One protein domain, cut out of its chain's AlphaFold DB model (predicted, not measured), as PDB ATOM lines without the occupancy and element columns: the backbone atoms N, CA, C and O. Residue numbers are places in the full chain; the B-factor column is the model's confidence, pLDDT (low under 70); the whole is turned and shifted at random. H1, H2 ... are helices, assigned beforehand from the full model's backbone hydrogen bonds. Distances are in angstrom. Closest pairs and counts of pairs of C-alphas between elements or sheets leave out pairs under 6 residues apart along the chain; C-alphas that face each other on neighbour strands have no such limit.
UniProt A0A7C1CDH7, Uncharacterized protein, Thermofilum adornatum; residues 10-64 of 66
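What this domain is: This is residues 10 to 64 of the 66 residues of an uncharacterized protein of Thermofilum adornatum (UniProt A0A7C1CDH7). The long helix H1 and the shorter H2 meet near their ends as an L, and from H2's far end residues 51 to 60 turn away to the short H3, a loose, open three-sided frame. The printed part has 55 residues with three named helices, H1, H2 and H3 in that order, no named strand, and is all helix. It is extended, with a radius of gyration of the C-alphas of 16.4 A, and flat, spanning 44 by 34 by 17 A.

How they stand to each other: H1, residues 10 to 33, and H2, residues 35 to 50, only just touch, only at the corner by their tight link, with 3 pairs of C-alphas within 8 A. H1 touches with residues 31 to 32 alone, H2 with 37 to 38 alone; the closest C-alphas, of Glu 31 and Gly 37, are 5.1 A apart. Their lines are about perpendicular, at 89 degrees. H3, residues 61 to 64, is apart from both. In H1 and H2 every O i to N i+4 pair is within hydrogen-bond range; H3 is too short for one.

Where its parts are: H1 runs 35.2 A from C-alpha 10 at (23.770, -23.495, 33.656). H2 measures 22.8 A. H3 ends at C-alpha 64, (1.458, 6.741, 23.417).

The domain as a whole: The C-alphas farthest apart, of Glu 10 and Lys 50, are 45.3 A apart. The printed part has no cut and no long link; no printed residue is under 70 in pLDDT.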
ATOM      1  N   GLU A  10      23.210 -24.215  34.805       97.31
ATOM      2  CA  GLU A  10      23.770 -23.495  33.656       97.31
ATOM      3  C   GLU A  10      23.320 -24.114  32.328       97.31
ATOM      4  O   GLU A  10      22.821 -23.404  31.458       97.31
ATOM      5  N   LEU A  11      23.367 -25.447  32.217       95.94
ATOM      6  CA  LEU A  11      22.906 -26.162  31.025       95.94
ATOM      7  C   LEU A  11      21.403 -25.963  30.791       95.94
ATOM      8  O   LEU A  11      20.973 -25.776  29.657       95.94
ATOM      9  N   LEU A  12      20.588 -25.981  31.851       95.25
ATOM     10  CA  LEU A  12      19.155 -25.709  31.721       95.25
ATOM     11  C   LEU A  12      18.899 -24.274  31.238       95.25
ATOM     12  O   LEU A  12      18.050 -24.071  30.373       95.25
ATOM     13  N   ARG A  13      19.631 -23.286  31.767       96.00
ATOM     14  CA  ARG A  13      19.519 -21.884  31.336       96.00
ATOM     15  C   ARG A  13      19.872 -21.723  29.859       96.00
ATOM     16  O   ARG A  13      19.118 -21.079  29.136       96.00
ATOM     17  N   GLU A  14      20.968 -22.329  29.411       96.75
ATOM     18  CA  GLU A  14      21.370 -22.310  28.000       96.75
ATOM     19  C   GLU A  14      20.314 -22.956  27.101       96.75
ATOM     20  O   GLU A  14      19.909 -22.363  26.106       96.75
ATOM     21  N   LEU A  15      19.795 -24.127  27.481       95.44
ATOM     22  CA  LEU A  15      18.753 -24.815  26.714       95.44
ATOM     23  C   LEU A  15      17.486 -23.970  26.558       95.44
ATOM     24  O   LEU A  15      16.902 -23.945  25.477       95.44
ATOM     25  N   VAL A  16      17.065 -23.275  27.615       94.75
ATOM     26  CA  VAL A  16      15.898 -22.383  27.568       94.75
ATOM     27  C   VAL A  16      16.147 -21.197  26.632       94.75
ATOM     28  O   VAL A  16      15.262 -20.846  25.857       94.75
ATOM     29  N   LEU A  17      17.345 -20.605  26.664       96.12
ATOM     30  CA  LEU A  17      17.713 -19.490  25.784       96.12
ATOM     31  C   LEU A  17      17.800 -19.904  24.310       96.12
ATOM     32  O   LEU A  17      17.364 -19.168  23.429       96.12
ATOM     33  N   GLU A  18      18.367 -21.072  24.017       96.19
ATOM     34  CA  GLU A  18      18.432 -21.551  22.635       96.19
ATOM     35  C   GLU A  18      17.050 -21.979  22.127       96.19
ATOM     36  O   GLU A  18      16.725 -21.737  20.965       96.19
ATOM     37  N   LEU A  19      16.198 -22.537  22.995       96.00
ATOM     38  CA  LEU A  19      14.809 -22.830  22.648       96.00
ATOM     39  C   LEU A  19      14.047 -21.554  22.272       96.00
ATOM     40  O   LEU A  19      13.399 -21.541  21.229       96.00
ATOM     41  N   SER A  20      14.178 -20.473  23.049       95.50
ATOM     42  CA  SER A  20      13.470 -19.221  22.750       95.50
ATOM     43  C   SER A  20      13.876 -18.635  21.395       95.50
ATOM     44  O   SER A  20      13.035 -18.121  20.666       95.50
ATOM     45  N   ARG A  21      15.149 -18.766  20.999       95.94
ATOM     46  CA  ARG A  21      15.606 -18.352  19.660       95.94
ATOM     47  C   ARG A  21      14.956 -19.166  18.546       95.94
ATOM     48  O   ARG A  21      14.613 -18.616  17.503       95.94
ATOM     49  N   VAL A  22      14.800 -20.477  18.742       96.69
ATOM     50  CA  VAL A  22      14.107 -21.335  17.770       96.69
ATOM     51  C   VAL A  22      12.635 -20.940  17.671       96.69
ATOM     52  O   VAL A  22      12.113 -20.826  16.563       96.69
ATOM     53  N   GLU A  23      11.984 -20.678  18.803       97.19
ATOM     54  CA  GLU A  23      10.590 -20.222  18.849       97.19
ATOM     55  C   GLU A  23      10.397 -18.876  18.131       97.19
ATOM     56  O   GLU A  23       9.460 -18.739  17.350       97.19
ATOM     57  N   GLU A  24      11.305 -17.911  18.303       96.75
ATOM     58  CA  GLU A  24      11.268 -16.623  17.589       96.75
ATOM     59  C   GLU A  24      11.354 -16.787  16.061       96.75
ATOM     60  O   GLU A  24      10.621 -16.135  15.304       96.75
ATOM     61  N   VAL A  25      12.231 -17.679  15.588       96.94
ATOM     62  CA  VAL A  25      12.357 -17.983  14.155       96.94
ATOM     63  C   VAL A  25      11.077 -18.629  13.629       96.94
ATOM     64  O   VAL A  25      10.594 -18.238  12.566       96.94
ATOM     65  N   LEU A  26      10.509 -19.584  14.371       97.31
ATOM     66  CA  LEU A  26       9.253 -20.238  13.997       97.31
ATOM     67  C   LEU A  26       8.101 -19.233  13.929       97.31
ATOM     68  O   LEU A  26       7.422 -19.184  12.907       97.31
ATOM     69  N   ALA A  27       7.953 -18.372  14.936       94.56
ATOM     70  CA  ALA A  27       6.923 -17.335  14.962       94.56
ATOM     71  C   ALA A  27       7.026 -16.384  13.757       94.56
ATOM     72  O   ALA A  27       6.019 -15.997  13.167       94.56
ATOM     73  N   THR A  28       8.248 -16.043  13.337       92.94
ATOM     74  CA  THR A  28       8.462 -15.222  12.135       92.94
ATOM     75  C   THR A  28       8.017 -15.952  10.867       92.94
ATOM     76  O   THR A  28       7.385 -15.355   9.999       92.94
ATOM     77  N   ILE A  29       8.344 -17.242  10.733       96.00
ATOM     78  CA  ILE A  29       7.913 -18.051   9.584       96.00
ATOM     79  C   ILE A  29       6.386 -18.158   9.558       96.00
ATOM     80  O   ILE A  29       5.793 -17.998   8.494       96.00
ATOM     81  N   GLU A  30       5.753 -18.388  10.705       94.56
ATOM     82  CA  GLU A  30       4.295 -18.448  10.837       94.56
ATOM     83  C   GLU A  30       3.630 -17.136  10.400       94.56
ATOM     84  O   GLU A  30       2.726 -17.166   9.567       94.56
ATOM     85  N   GLU A  31       4.130 -15.985  10.858       90.56
ATOM     86  CA  GLU A  31       3.625 -14.664  10.451       90.56
ATOM     87  C   GLU A  31       3.799 -14.407   8.942       90.56
ATOM     88  O   GLU A  31       2.956 -13.771   8.312       90.56
ATOM     89  N   LEU A  32       4.879 -14.908   8.330       92.06
ATOM     90  CA  LEU A  32       5.098 -14.790   6.882       92.06
ATOM     91  C   LEU A  32       4.172 -15.693   6.057       92.06
ATOM     92  O   LEU A  32       3.912 -15.386   4.889       92.06
ATOM     93  N   LEU A  33       3.715 -16.807   6.631       93.06
ATOM     94  CA  LEU A  33       2.738 -17.704   6.015       93.06
ATOM     95  C   LEU A  33       1.300 -17.187   6.167       93.06
ATOM     96  O   LEU A  33       0.441 -17.568   5.370       93.06
ATOM     97  N   ASP A  34       1.042 -16.308   7.138       94.06
ATOM     98  CA  ASP A  34      -0.227 -15.598   7.289       94.06
ATOM     99  C   ASP A  34      -0.344 -14.430   6.291       94.06
ATOM    100  O   ASP A  34       0.497 -13.532   6.223       94.06
ATOM    101  N   GLU A  35      -1.419 -14.408   5.499       94.19
ATOM    102  CA  GLU A  35      -1.616 -13.373   4.478       94.19
ATOM    103  C   GLU A  35      -1.824 -11.985   5.108       94.19
ATOM    104  O   GLU A  35      -1.356 -10.973   4.570       94.19
ATOM    105  N   GLU A  36      -2.518 -11.914   6.247       93.56
ATOM    106  CA  GLU A  36      -2.711 -10.659   6.975       93.56
ATOM    107  C   GLU A  36      -1.406 -10.181   7.613       93.56
ATOM    108  O   GLU A  36      -1.066  -9.001   7.482       93.56
ATOM    109  N   GLY A  37      -0.643 -11.085   8.225       89.94
ATOM    110  CA  GLY A  37       0.692 -10.819   8.749       89.94
ATOM    111  C   GLY A  37       1.644 -10.280   7.697       89.94
ATOM    112  O   GLY A  37       2.234  -9.206   7.857       89.94
ATOM    113  N   LEU A  38       1.686 -10.919   6.530       93.38
ATOM    114  CA  LEU A  38       2.496 -10.445   5.417       93.38
ATOM    115  C   LEU A  38       2.059  -9.054   4.921       93.38
ATOM    116  O   LEU A  38       2.910  -8.228   4.571       93.38
ATOM    117  N   LYS A  39       0.751  -8.757   4.904       94.94
ATOM    118  CA  LYS A  39       0.239  -7.410   4.578       94.94
ATOM    119  C   LYS A  39       0.698  -6.374   5.607       94.94
ATOM    120  O   LYS A  39       1.149  -5.301   5.200       94.94
ATOM    121  N   ARG A  40       0.640  -6.690   6.909       93.50
ATOM    122  CA  ARG A  40       1.129  -5.811   7.989       93.50
ATOM    123  C   ARG A  40       2.619  -5.512   7.835       93.50
ATOM    124  O   ARG A  40       3.004  -4.345   7.854       93.50
ATOM    125  N   ILE A  41       3.441  -6.535   7.591       92.62
ATOM    126  CA  ILE A  41       4.891  -6.381   7.397       92.62
ATOM    127  C   ILE A  41       5.189  -5.480   6.194       92.62
ATOM    128  O   ILE A  41       5.984  -4.546   6.295       92.62
ATOM    129  N   ARG A  42       4.540  -5.722   5.047       94.88
ATOM    130  CA  ARG A  42       4.747  -4.902   3.841       94.88
ATOM    131  C   ARG A  42       4.399  -3.437   4.078       94.88
ATOM    132  O   ARG A  42       5.159  -2.568   3.658       94.88
ATOM    133  N   ARG A  43       3.284  -3.176   4.768       96.06
ATOM    134  CA  ARG A  43       2.865  -1.825   5.143       96.06
ATOM    135  C   ARG A  43       3.897  -1.151   6.049       96.06
ATOM    136  O   ARG A  43       4.336  -0.054   5.726       96.06
ATOM    137  N   ALA A  44       4.345  -1.829   7.104       94.56
ATOM    138  CA  ALA A  44       5.353  -1.297   8.021       94.56
ATOM    139  C   ALA A  44       6.676  -0.960   7.304       94.56
ATOM    140  O   ALA A  44       7.289   0.075   7.559       94.56
ATOM    141  N   VAL A  45       7.108  -1.797   6.351       96.12
ATOM    142  CA  VAL A  45       8.299  -1.525   5.524       96.12
ATOM    143  C   VAL A  45       8.113  -0.276   4.654       96.12
ATOM    144  O   VAL A  45       9.059   0.489   4.457       96.12
ATOM    145  N   GLU A  46       6.916  -0.063   4.109       97.50
ATOM    146  CA  GLU A  46       6.600   1.121   3.312       97.50
ATOM    147  C   GLU A  46       6.558   2.397   4.165       97.50
ATOM    148  O   GLU A  46       7.172   3.394   3.782       97.50
ATOM    149  N   GLU A  47       5.900   2.352   5.325       97.25
ATOM    150  CA  GLU A  47       5.855   3.441   6.312       97.25
ATOM    151  C   GLU A  47       7.274   3.832   6.749       97.25
ATOM    152  O   GLU A  47       7.662   4.998   6.646       97.25
ATOM    153  N   TYR A  48       8.118   2.850   7.086       95.50
ATOM    154  CA  TYR A  48       9.518   3.089   7.440       95.50
ATOM    155  C   TYR A  48      10.306   3.783   6.320       95.50
ATOM    156  O   TYR A  48      11.009   4.764   6.561       95.50
ATOM    157  N   ARG A  49      10.163   3.319   5.069       96.06
ATOM    158  CA  ARG A  49      10.832   3.930   3.903       96.06
ATOM    159  C   ARG A  49      10.383   5.365   3.643       96.06
ATOM    160  O   ARG A  49      11.178   6.160   3.150       96.06
ATOM    161  N   LYS A  50       9.122   5.682   3.936       97.31
ATOM    162  CA  LYS A  50       8.557   7.028   3.782       97.31
ATOM    163  C   LYS A  50       8.884   7.955   4.952       97.31
ATOM    164  O   LYS A  50       8.614   9.147   4.847       97.31
ATOM    165  N   GLY A  51       9.467   7.436   6.035       96.06
ATOM    166  CA  GLY A  51       9.654   8.200   7.267       96.06
ATOM    167  C   GLY A  51       8.354   8.410   8.044       96.06
ATOM    168  O   GLY A  51       8.283   9.319   8.863       96.06
ATOM    169  N   ASP A  52       7.326   7.602   7.775       96.19
ATOM    170  CA  ASP A  52       6.007   7.689   8.403       96.19
ATOM    171  C   ASP A  52       6.001   6.920   9.732       96.19
ATOM    172  O   ASP A  52       5.367   5.879   9.892       96.19
ATOM    173  N   TYR A  53       6.825   7.389  10.664       92.00
ATOM    174  CA  TYR A  53       6.933   6.854  12.014       92.00
ATOM    175  C   TYR A  53       7.349   7.955  12.983       92.00
ATOM    176  O   TYR A  53       8.012   8.927  12.621       92.00
ATOM    177  N   ILE A  54       6.989   7.773  14.248       90.19
ATOM    178  CA  ILE A  54       7.475   8.611  15.340       90.19
ATOM    179  C   ILE A  54       8.603   7.877  16.062       90.19
ATOM    180  O   ILE A  54       8.488   6.695  16.379       90.19
ATOM    181  N   VAL A  55       9.709   8.575  16.310       90.00
ATOM    182  CA  VAL A  55      10.767   8.087  17.199       90.00
ATOM    183  C   VAL A  55      10.497   8.658  18.573       90.00
ATOM    184  O   VAL A  55      10.308   9.863  18.715       90.00
ATOM    185  N   VAL A  56      10.465   7.787  19.569       88.00
ATOM    186  CA  VAL A  56      10.124   8.152  20.941       88.00
ATOM    187  C   VAL A  56      11.119   7.501  21.881       88.00
ATOM    188  O   VAL A  56      11.616   6.403  21.605       88.00
ATOM    189  N   GLU A  57      11.443   8.175  22.980       89.75
ATOM    190  CA  GLU A  57      12.300   7.564  23.988       89.75
ATOM    191  C   GLU A  57      11.560   6.426  24.696       89.75
ATOM    192  O   GLU A  57      10.343   6.461  24.888       89.75
ATOM    193  N   SER A  58      12.298   5.406  25.142       84.62
ATOM    194  CA  SER A  58      11.707   4.254  25.837       84.62
ATOM    195  C   SER A  58      10.911   4.655  27.089       84.62
ATOM    196  O   SER A  58       9.945   3.985  27.450       84.62
ATOM    197  N   SER A  59      11.292   5.761  27.732       86.19
ATOM    198  CA  SER A  59      10.603   6.361  28.882       86.19
ATOM    199  C   SER A  59       9.209   6.913  28.539       86.19
ATOM    200  O   SER A  59       8.370   7.057  29.430       86.19
ATOM    201  N   GLU A  60       8.936   7.190  27.263       83.12
ATOM    202  CA  GLU A  60       7.722   7.852  26.781       83.12
ATOM    203  C   GLU A  60       6.737   6.901  26.094       83.12
ATOM    204  O   GLU A  60       5.572   7.255  25.933       83.12
ATOM    205  N   VAL A  61       7.156   5.670  25.777       84.25
ATOM    206  CA  VAL A  61       6.332   4.657  25.086       84.25
ATOM    207  C   VAL A  61       4.975   4.444  25.762       84.25
ATOM    208  O   VAL A  61       3.957   4.346  25.086       84.25
ATOM    209  N   LYS A  62       4.927   4.435  27.102       75.00
ATOM    210  CA  LYS A  62       3.671   4.248  27.850       75.00
ATOM    211  C   LYS A  62       2.636   5.347  27.592       75.00
ATOM    212  O   LYS A  62       1.454   5.053  27.638       75.00
ATOM    213  N   LYS A  63       3.069   6.579  27.306       75.00
ATOM    214  CA  LYS A  63       2.174   7.727  27.083       75.00
ATOM    215  C   LYS A  63       1.506   7.715  25.704       75.00
ATOM    216  O   LYS A  63       0.606   8.505  25.473       75.00
ATOM    217  N   LEU A  64       1.981   6.871  24.785       72.69
ATOM    218  CA  LEU A  64       1.458   6.741  23.417       72.69
ATOM    219  C   LEU A  64       0.480   5.573  23.264       72.69
ATOM    220  O   LEU A  64      -0.119   5.415  22.205       72.69
TER     221      LEU A  64